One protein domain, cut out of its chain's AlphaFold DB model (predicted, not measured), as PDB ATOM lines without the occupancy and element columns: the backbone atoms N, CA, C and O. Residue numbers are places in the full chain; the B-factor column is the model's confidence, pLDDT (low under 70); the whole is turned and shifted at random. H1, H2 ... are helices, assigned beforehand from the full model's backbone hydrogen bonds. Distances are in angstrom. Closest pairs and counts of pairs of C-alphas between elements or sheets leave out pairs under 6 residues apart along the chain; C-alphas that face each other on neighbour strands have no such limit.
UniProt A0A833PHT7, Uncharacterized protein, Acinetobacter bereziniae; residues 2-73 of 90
ATOM      1  N   SER A   2     129.308 131.398 185.695       74.56
ATOM      2  CA  SER A   2     128.584 132.597 186.168       74.56
ATOM      3  C   SER A   2     127.647 132.352 187.357       74.56
ATOM      4  O   SER A   2     127.667 133.119 188.310       74.56
ATOM      5  N   TRP A   3     126.884 131.254 187.349       85.62
ATOM      6  CA  TRP A   3     125.927 130.948 188.421       85.62
ATOM      7  C   TRP A   3     126.577 130.788 189.806       85.62
ATOM      8  O   TRP A   3     126.053 131.303 190.784       85.62
ATOM      9  N   LEU A   4     127.750 130.145 189.888       90.75
ATOM     10  CA  LEU A   4     128.460 129.944 191.158       90.75
ATOM     11  C   LEU A   4     128.874 131.278 191.786       90.75
ATOM     12  O   LEU A   4     128.601 131.525 192.954       90.75
ATOM     13  N   TYR A   5     129.544 132.133 191.012       91.75
ATOM     14  CA  TYR A   5     130.029 133.414 191.524       91.75
ATOM     15  C   TYR A   5     128.888 134.401 191.782       91.75
ATOM     16  O   TYR A   5     128.979 135.175 192.727       91.75
ATOM     17  N   GLY A   6     127.798 134.316 191.014       91.00
ATOM     18  CA  GLY A   6     126.573 135.066 191.281       91.00
ATOM     19  C   GLY A   6     125.919 134.682 192.607       91.00
ATOM     20  O   GLY A   6     125.598 135.564 193.398       91.00
ATOM     21  N   GLU A   7     125.783 133.384 192.889       94.12
ATOM     22  CA  GLU A   7     125.209 132.903 194.152       94.12
ATOM     23  C   GLU A   7     126.091 133.270 195.352       94.12
ATOM     24  O   GLU A   7     125.595 133.711 196.387       94.12
ATOM     25  N   LEU A   8     127.416 133.135 195.213       92.94
ATOM     26  CA  LEU A   8     128.362 133.527 196.261       92.94
ATOM     27  C   LEU A   8     128.294 135.030 196.553       92.94
ATOM     28  O   LEU A   8     128.283 135.419 197.721       92.94
ATOM     29  N   GLU A   9     128.234 135.870 195.516       93.62
ATOM     30  CA  GLU A   9     128.124 137.319 195.687       93.62
ATOM     31  C   GLU A   9     126.806 137.701 196.377       93.62
ATOM     32  O   GLU A   9     126.820 138.446 197.359       93.62
ATOM     33  N   ASP A  10     125.675 137.158 195.919       94.31
ATOM     34  CA  ASP A  10     124.356 137.421 196.506       94.31
ATOM     35  C   ASP A  10     124.290 136.966 197.972       94.31
ATOM     36  O   ASP A  10     123.836 137.703 198.853       94.31
ATOM     37  N   ASN A  11     124.835 135.786 198.274       94.75
ATOM     38  CA  ASN A  11     124.913 135.270 199.634       94.75
ATOM     39  C   ASN A  11     125.772 136.159 200.546       94.75
ATOM     40  O   ASN A  11     125.356 136.499 201.659       94.75
ATOM     41  N   ALA A  12     126.953 136.563 200.075       93.44
ATOM     42  CA  ALA A  12     127.858 137.436 200.811       93.44
ATOM     43  C   ALA A  12     127.224 138.807 201.084       93.44
ATOM     44  O   ALA A  12     127.316 139.319 202.203       93.44
ATOM     45  N   ARG A  13     126.517 139.366 200.093       94.19
ATOM     46  CA  ARG A  13     125.782 140.630 200.212       94.19
ATOM     47  C   ARG A  13     124.658 140.528 201.242       94.19
ATOM     48  O   ARG A  13     124.595 141.360 202.145       94.19
ATOM     49  N   LYS A  14     123.833 139.477 201.182       96.44
ATOM     50  CA  LYS A  14     122.742 139.217 202.147       96.44
ATOM     51  C   LYS A  14     123.230 139.079 203.590       96.44
ATOM     52  O   LYS A  14     122.510 139.431 204.517       96.44
ATOM     53  N   ARG A  15     124.444 138.563 203.779       94.69
ATOM     54  CA  ARG A  15     125.076 138.386 205.095       94.69
ATOM     55  C   ARG A  15     125.893 139.596 205.555       94.69
ATOM     56  O   ARG A  15     126.366 139.587 206.684       94.69
ATOM     57  N   GLY A  16     126.078 140.609 204.705       93.81
ATOM     58  CA  GLY A  16     126.915 141.771 205.013       93.81
ATOM     59  C   GLY A  16     128.412 141.452 205.114       93.81
ATOM     60  O   GLY A  16     129.129 142.156 205.813       93.81
ATOM     61  N   ILE A  17     128.883 140.397 204.438       94.25
ATOM     62  CA  ILE A  17     130.282 139.921 204.479       94.25
ATOM     63  C   ILE A  17     130.985 140.023 203.118       94.25
ATOM     64  O   ILE A  17     131.981 139.344 202.875       94.25
ATOM     65  N   LEU A  18     130.446 140.817 202.192       92.94
ATOM     66  CA  LEU A  18     131.034 140.999 200.869       92.94
ATOM     67  C   LEU A  18     132.342 141.799 200.986       92.94
ATOM     68  O   LEU A  18     132.331 143.024 201.067       92.94
ATOM     69  N   SER A  19     133.459 141.078 201.068       91.25
ATOM     70  CA  SER A  19     134.807 141.615 201.260       91.25
ATOM     71  C   SER A  19     135.851 140.597 200.799       91.25
ATOM     72  O   SER A  19     135.633 139.384 200.885       91.25
ATOM     73  N   ASP A  20     137.015 141.092 200.373       91.38
ATOM     74  CA  ASP A  20     138.172 140.269 199.997       91.38
ATOM     75  C   ASP A  20     138.744 139.455 201.171       91.38
ATOM     76  O   ASP A  20     139.449 138.471 200.949       91.38
ATOM     77  N   GLU A  21     138.432 139.833 202.415       88.88
ATOM     78  CA  GLU A  21     138.831 139.091 203.618       88.88
ATOM     79  C   GLU A  21     138.142 137.719 203.708       88.88
ATOM     80  O   GLU A  21     138.766 136.733 204.097       88.88
ATOM     81  N   PHE A  22     136.866 137.640 203.316       85.75
ATOM     82  CA  PHE A  22     136.056 136.423 203.451       85.75
ATOM     83  C   PHE A  22     136.038 135.562 202.185       85.75
ATOM     84  O   PHE A  22     135.755 134.367 202.258       85.75
ATOM     85  N   TYR A  23     136.363 136.149 201.032       82.50
ATOM     86  CA  TYR A  23     136.411 135.458 199.746       82.50
ATOM     87  C   TYR A  23     137.745 135.718 199.059       82.50
ATOM     88  O   TYR A  23     137.876 136.593 198.202       82.50
ATOM     89  N   TYR A  24     138.746 134.919 199.431       82.44
ATOM     90  CA  TYR A  24     140.069 135.043 198.842       82.44
ATOM     91  C   TYR A  24     140.088 134.518 197.403       82.44
ATOM     92  O   TYR A  24     139.973 133.320 197.138       82.44
ATOM     93  N   LEU A  25     140.297 135.438 196.472       90.81
ATOM     94  CA  LEU A  25     140.663 135.165 195.089       90.81
ATOM     95  C   LEU A  25     142.016 135.829 194.840       90.81
ATOM     96  O   LEU A  25     142.276 136.920 195.331       90.81
ATOM     97  N   SER A  26     142.902 135.174 194.098       92.12
ATOM     98  CA  SER A  26     144.205 135.769 193.785       92.12
ATOM     99  C   SER A  26     144.118 136.644 192.534       92.12
ATOM    100  O   SER A  26     143.305 136.383 191.645       92.12
ATOM    101  N   ASP A  27     145.019 137.616 192.394       92.50
ATOM    102  CA  ASP A  27     145.110 138.416 191.161       92.50
ATOM    103  C   ASP A  27     145.411 137.540 189.939       92.50
ATOM    104  O   ASP A  27     144.879 137.768 188.852       92.50
ATOM    105  N   SER A  28     146.187 136.465 190.128       94.69
ATOM    106  CA  SER A  28     146.461 135.486 189.071       94.69
ATOM    107  C   SER A  28     145.189 134.793 188.574       94.69
ATOM    108  O   SER A  28     145.024 134.584 187.373       94.69
ATOM    109  N   THR A  29     144.239 134.514 189.473       93.81
ATOM    110  CA  THR A  29     142.936 133.935 189.130       93.81
ATOM    111  C   THR A  29     142.125 134.899 188.268       93.81
ATOM    112  O   THR A  29     141.578 134.495 187.242       93.81
ATOM    113  N   LEU A  30     142.095 136.187 188.631       94.12
ATOM    114  CA  LEU A  30     141.401 137.207 187.845       94.12
ATOM    115  C   LEU A  30     142.020 137.359 186.451       94.12
ATOM    116  O   LEU A  30     141.287 137.451 185.469       94.12
ATOM    117  N   ILE A  31     143.352 137.339 186.347       95.31
ATOM    118  CA  ILE A  31     144.062 137.385 185.060       95.31
ATOM    119  C   ILE A  31     143.651 136.208 184.169       95.31
ATOM    120  O   ILE A  31     143.353 136.404 182.990       95.31
ATOM    121  N   VAL A  32     143.584 134.992 184.722       95.50
ATOM    122  CA  VAL A  32     143.155 133.802 183.972       95.50
ATOM    123  C   VAL A  32     141.722 133.957 183.464       95.50
ATOM    124  O   VAL A  32     141.467 133.705 182.286       95.50
ATOM    125  N   PHE A  33     140.792 134.418 184.303       94.81
ATOM    126  CA  PHE A  33     139.397 134.603 183.890       94.81
ATOM    127  C   PHE A  33     139.235 135.706 182.842       94.81
ATOM    128  O   PHE A  33     138.502 135.521 181.872       94.81
ATOM    129  N   LYS A  34     139.973 136.815 182.976       94.00
ATOM    130  CA  LYS A  34     140.018 137.881 181.967       94.00
ATOM    131  C   LYS A  34     140.476 137.349 180.615       94.00
ATOM    132  O   LYS A  34     139.785 137.551 179.622       94.00
ATOM    133  N   ARG A  35     141.590 136.607 180.588       94.69
ATOM    134  CA  ARG A  35     142.111 135.980 179.363       94.69
ATOM    135  C   ARG A  35     141.098 135.023 178.742       94.69
ATOM    136  O   ARG A  35     140.914 135.053 177.530       94.69
ATOM    137  N   PHE A  36     140.416 134.219 179.560       93.81
ATOM    138  CA  PHE A  36     139.397 133.281 179.085       93.81
ATOM    139  C   PHE A  36     138.235 133.996 178.379       93.81
ATOM    140  O   PHE A  36     137.757 133.535 177.350       93.81
ATOM    141  N   GLN A  37     137.836 135.160 178.891       92.12
ATOM    142  CA  GLN A  37     136.812 136.020 178.293       92.12
ATOM    143  C   GLN A  37     137.374 137.020 177.272       92.12
ATOM    144  O   GLN A  37     136.675 137.923 176.808       92.12
ATOM    145  N   THR A  38     138.638 136.863 176.873       93.69
ATOM    146  CA  THR A  38     139.336 137.714 175.898       93.69
ATOM    147  C   THR A  38     139.441 139.195 176.298       93.69
ATOM    148  O   THR A  38     139.674 140.057 175.454       93.69
ATOM    149  N   TYR A  39     139.323 139.498 177.594       91.38
ATOM    150  CA  TYR A  39     139.656 140.808 178.156       91.38
ATOM    151  C   TYR A  39     141.174 140.989 178.259       91.38
ATOM    152  O   TYR A  39     141.934 140.025 178.402       91.38
ATOM    153  N   ARG A  40     141.624 142.247 178.259       90.69
ATOM    154  CA  ARG A  40     143.017 142.579 178.576       90.69
ATOM    155  C   ARG A  40     143.244 142.370 180.071       90.69
ATOM    156  O   ARG A  40     142.348 142.538 180.894       90.69
ATOM    157  N   GLU A  41     144.464 142.022 180.455       90.38
ATOM    158  CA  GLU A  41     144.784 141.734 181.862       90.38
ATOM    159  C   GLU A  41     144.577 142.958 182.762       90.38
ATOM    160  O   GLU A  41     144.089 142.844 183.890       90.38
ATOM    161  N   ASN A  42     144.874 144.137 182.215       88.88
ATOM    162  CA  ASN A  42     144.712 145.430 182.862       88.88
ATOM    163  C   ASN A  42     143.294 146.016 182.740       88.88
ATOM    164  O   ASN A  42     143.078 147.129 183.212       88.88
ATOM    165  N   THR A  43     142.337 145.299 182.141       89.31
ATOM    166  CA  THR A  43     140.938 145.735 182.124       89.31
ATOM    167  C   THR A  43     140.430 145.872 183.561       89.31
ATOM    168  O   THR A  43     140.569 144.953 184.378       89.31
ATOM    169  N   TYR A  44     139.866 147.034 183.875       87.31
ATOM    170  CA  TYR A  44     139.344 147.343 185.200       87.31
ATOM    171  C   TYR A  44     137.950 146.738 185.393       87.31
ATOM    172  O   TYR A  44     137.083 146.875 184.534       87.31
ATOM    173  N   PHE A  45     137.740 146.103 186.543       88.50
ATOM    174  CA  PHE A  45     136.430 145.683 187.031       88.50
ATOM    175  C   PHE A  45     136.271 146.256 188.440       88.50
ATOM    176  O   PHE A  45     137.206 146.194 189.237       88.50
ATOM    177  N   ALA A  46     135.113 146.847 188.729       88.44
ATOM    178  CA  ALA A  46     134.848 147.463 190.023       88.44
ATOM    179  C   ALA A  46     134.482 146.420 191.095       88.44
ATOM    180  O   ALA A  46     134.063 145.308 190.773       88.44
ATOM    181  N   GLY A  47     134.600 146.818 192.364       91.00
ATOM    182  CA  GLY A  47     134.209 146.002 193.515       91.00
ATOM    183  C   GLY A  47     135.317 145.091 194.045       91.00
ATOM    184  O   GLY A  47     136.462 145.129 193.583       91.00
ATOM    185  N   CYS A  48     134.965 144.280 195.039       92.56
ATOM    186  CA  CYS A  48     135.843 143.243 195.581       92.56
ATOM    187  C   CYS A  48     136.089 142.139 194.542       92.56
ATOM    188  O   CYS A  48     135.395 142.036 193.528       92.56
ATOM    189  N   ARG A  49     137.071 141.270 194.771       93.81
ATOM    190  CA  ARG A  49     137.455 140.252 193.787       93.81
ATOM    191  C   ARG A  49     136.313 139.307 193.425       93.81
ATOM    192  O   ARG A  49     136.235 138.888 192.273       93.81
ATOM    193  N   LEU A  50     135.413 139.000 194.359       94.19
ATOM    194  CA  LEU A  50     134.231 138.188 194.065       94.19
ATOM    195  C   LEU A  50     133.282 138.894 193.079       94.19
ATOM    196  O   LEU A  50     132.859 138.272 192.105       94.19
ATOM    197  N   GLU A  51     133.026 140.191 193.275       93.00
ATOM    198  CA  GLU A  51     132.226 141.021 192.356       93.00
ATOM    199  C   GLU A  51     132.889 141.130 190.978       93.00
ATOM    200  O   GLU A  51     132.228 141.006 189.944       93.00
ATOM    201  N   GLN A  52     134.216 141.290 190.943       93.38
ATOM    202  CA  GLN A  52     134.973 141.333 189.692       93.38
ATOM    203  C   GLN A  52     134.864 140.011 188.927       93.38
ATOM    204  O   GLN A  52     134.608 140.011 187.724       93.38
ATOM    205  N   VAL A  53     135.018 138.875 189.610       93.75
ATOM    206  CA  VAL A  53     134.887 137.554 188.985       93.75
ATOM    207  C   VAL A  53     133.463 137.312 188.493       93.75
ATOM    208  O   VAL A  53     133.294 136.851 187.362       93.75
ATOM    209  N   ASN A  54     132.442 137.653 189.284       92.75
ATOM    210  CA  ASN A  54     131.058 137.553 188.830       92.75
ATOM    211  C   ASN A  54     130.826 138.413 187.576       92.75
ATOM    212  O   ASN A  54     130.286 137.928 186.583       92.75
ATOM    213  N   SER A  55     131.326 139.649 187.572       90.50
ATOM    214  CA  SER A  55     131.238 140.560 186.427       90.50
ATOM    215  C   SER A  55     131.920 139.995 185.179       90.50
ATOM    216  O   SER A  55     131.323 139.999 184.106       90.50
ATOM    217  N   ILE A  56     133.135 139.452 185.302       91.81
ATOM    218  CA  ILE A  56     133.853 138.822 184.181       91.81
ATOM    219  C   ILE A  56     133.028 137.679 183.576       91.81
ATOM    220  O   ILE A  56     132.959 137.549 182.358       91.81
ATOM    221  N   TRP A  57     132.393 136.847 184.408       91.44
ATOM    222  CA  TRP A  57     131.641 135.681 183.936       91.44
ATOM    223  C   TRP A  57     130.210 135.979 183.481       91.44
ATOM    224  O   TRP A  57     129.642 135.159 182.759       91.44
ATOM    225  N   ARG A  58     129.611 137.094 183.910       89.19
ATOM    226  CA  ARG A  58     128.274 137.524 183.467       89.19
ATOM    227  C   ARG A  58     128.297 138.273 182.139       89.19
ATOM    228  O   ARG A  58     127.274 138.302 181.466       89.19
ATOM    229  N   ASN A  59     129.430 138.865 181.774       85.75
ATOM    230  CA  ASN A  59     129.583 139.556 180.502       85.75
ATOM    231  C   ASN A  59     129.965 138.594 179.368       85.75
ATOM    232  O   ASN A  59     130.563 137.537 179.585       85.75
ATOM    233  N   SER A  60     129.622 138.989 178.142       87.62
ATOM    234  CA  SER A  60     130.028 138.281 176.927       87.62
ATOM    235  C   SER A  60     131.535 138.426 176.677       87.62
ATOM    236  O   SER A  60     132.091 139.495 176.951       87.62
ATOM    237  N   PRO A  61     132.195 137.412 176.082       90.31
ATOM    238  CA  PRO A  61     133.587 137.535 175.667       90.31
ATOM    239  C   PRO A  61     133.796 138.748 174.747       90.31
ATOM    240  O   PRO A  61     132.990 138.986 173.845       90.31
ATOM    241  N   MET A  62     134.905 139.480 174.904       89.88
ATOM    242  CA  MET A  62     135.219 140.642 174.047       89.88
ATOM    243  C   MET A  62     135.259 140.309 172.561       89.88
ATOM    244  O   MET A  62     134.855 141.121 171.738       89.88
ATOM    245  N   THR A  63     135.747 139.124 172.209       90.94
ATOM    246  CA  THR A  63     135.756 138.643 170.822       90.94
ATOM    247  C   THR A  63     134.354 138.572 170.229       90.94
ATOM    248  O   THR A  63     134.160 139.016 169.102       90.94
ATOM    249  N   LEU A  64     133.368 138.096 170.996       90.69
ATOM    250  CA  LEU A  64     131.972 138.069 170.565       90.69
ATOM    251  C   LEU A  64     131.402 139.486 170.441       90.69
ATOM    252  O   LEU A  64     130.783 139.804 169.430       90.69
ATOM    253  N   ILE A  65     131.649 140.344 171.437       89.06
ATOM    254  CA  ILE A  65     131.208 141.748 171.408       89.06
ATOM    255  C   ILE A  65     131.751 142.444 170.154       89.06
ATOM    256  O   ILE A  65     130.994 143.049 169.400       89.06
ATOM    257  N   ASN A  66     133.051 142.313 169.894       91.12
ATOM    258  CA  ASN A  66     133.702 142.951 168.756       91.12
ATOM    259  C   ASN A  66     133.226 142.390 167.415       91.12
ATOM    260  O   ASN A  66     133.030 143.175 166.494       91.12
ATOM    261  N   ALA A  67     132.973 141.081 167.316       91.88
ATOM    262  CA  ALA A  67     132.408 140.487 166.106       91.88
ATOM    263  C   ALA A  67     131.016 141.057 165.781       91.88
ATOM    264  O   ALA A  67     130.717 141.353 164.626       91.88
ATOM    265  N   VAL A  68     130.174 141.262 166.799       91.88
ATOM    266  CA  VAL A  68     128.841 141.864 166.629       91.88
ATOM    267  C   VAL A  68     128.944 143.336 166.242       91.88
ATOM    268  O   VAL A  68     128.233 143.775 165.341       91.88
ATOM    269  N   LEU A  69     129.829 144.105 166.882       89.75
ATOM    270  CA  LEU A  69     130.046 145.512 166.533       89.75
ATOM    271  C   LEU A  69     130.531 145.652 165.088       89.75
ATOM    272  O   LEU A  69     129.957 146.421 164.319       89.75
ATOM    273  N   GLU A  70     131.527 144.857 164.704       93.44
ATOM    274  CA  GLU A  70     132.084 144.849 163.354       93.44
ATOM    275  C   GLU A  70     131.024 144.489 162.304       93.44
ATOM    276  O   GLU A  70     130.892 145.190 161.300       93.44
ATOM    277  N   ALA A  71     130.197 143.471 162.567       94.94
ATOM    278  CA  ALA A  71     129.095 143.084 161.684       94.94
ATOM    279  C   ALA A  71     128.056 144.202 161.472       94.94
ATOM    280  O   ALA A  71     127.364 144.215 160.457       94.94
ATOM    281  N   ASN A  72     127.964 145.153 162.407       94.12
ATOM    282  CA  ASN A  72     127.072 146.310 162.339       94.12
ATOM    283  C   ASN A  72     127.788 147.599 161.884       94.12
ATOM    284  O   ASN A  72     127.214 148.685 161.967       94.12
ATOM    285  N   GLY A  73     129.037 147.510 161.411       93.56
ATOM    286  CA  GLY A  73     129.825 148.667 160.971       93.56
ATOM    287  C   GLY A  73     130.243 149.609 162.105       93.56
ATOM    288  O   GLY A  73     130.580 150.766 161.854       93.56
TER     289      GLY A  73
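This is residues 2 to 73 of the 90 residues of an uncharacterized protein of Acinetobacter bereziniae (UniProt A0A833PHT7). Three helices make the body, with H3 in the middle between H1 and H2, and a fourth helix, H4, continues past them as an arm whose residues 65 to 73 stick out. Two long loops, residues 15 to 26 and 37 to 48, join H1 to H2 and H2 to H3. The printed part has 72 residues with four named helices, H1, H2, H3 and H4 in chain order, and no named strand; its class is all helix. It is only just loose, close to compact, with a radius of gyration of the C-alphas of 13.8 A, and only just elongated, spanning 45 by 23 by 17 A.

H1, residues 2 to 14, touches H3, residues 49 to 58, closest at the C-alphas of Ser 2 and Trp 57, 4.9 A apart. They run opposite ways at a steep tilt of 41 degrees. H2, residues 27 to 36, touches H3, closest at the C-alphas of Lys 34 and Ile 56, 6.6 A apart. These two run the same way at a shallow tilt of 5 degrees. H1 and H2 are apart. H4, residues 62 to 71, is apart from H1, H2 and H3. In H1, H2, H3 and H4 every O i to N i+4 pair is within hydrogen-bond range.

H1 begins at C-alpha 2, (128.584, 132.597, 186.168), and is 18.3 A long from first to last C-alpha. H2 measures 14.3 A, H3 14.1 A and H4 14.0 A. H3 begins at C-alpha 49, (137.455, 140.252, 193.787), and H4 ends at C-alpha 71, (129.095, 143.084, 161.684).

The C-alphas of Arg 15 and Gly 73, the two farthest apart, are 45.6 A apart. Without residues 65 to 73, which stand free, the body spans 36 by 20 by 16 A. The links H1 to H2 and H2 to H3 are long, and H3 to H4 is tight. The printed part has no cut, its mean pLDDT is 91.5, and no printed residue is under 70.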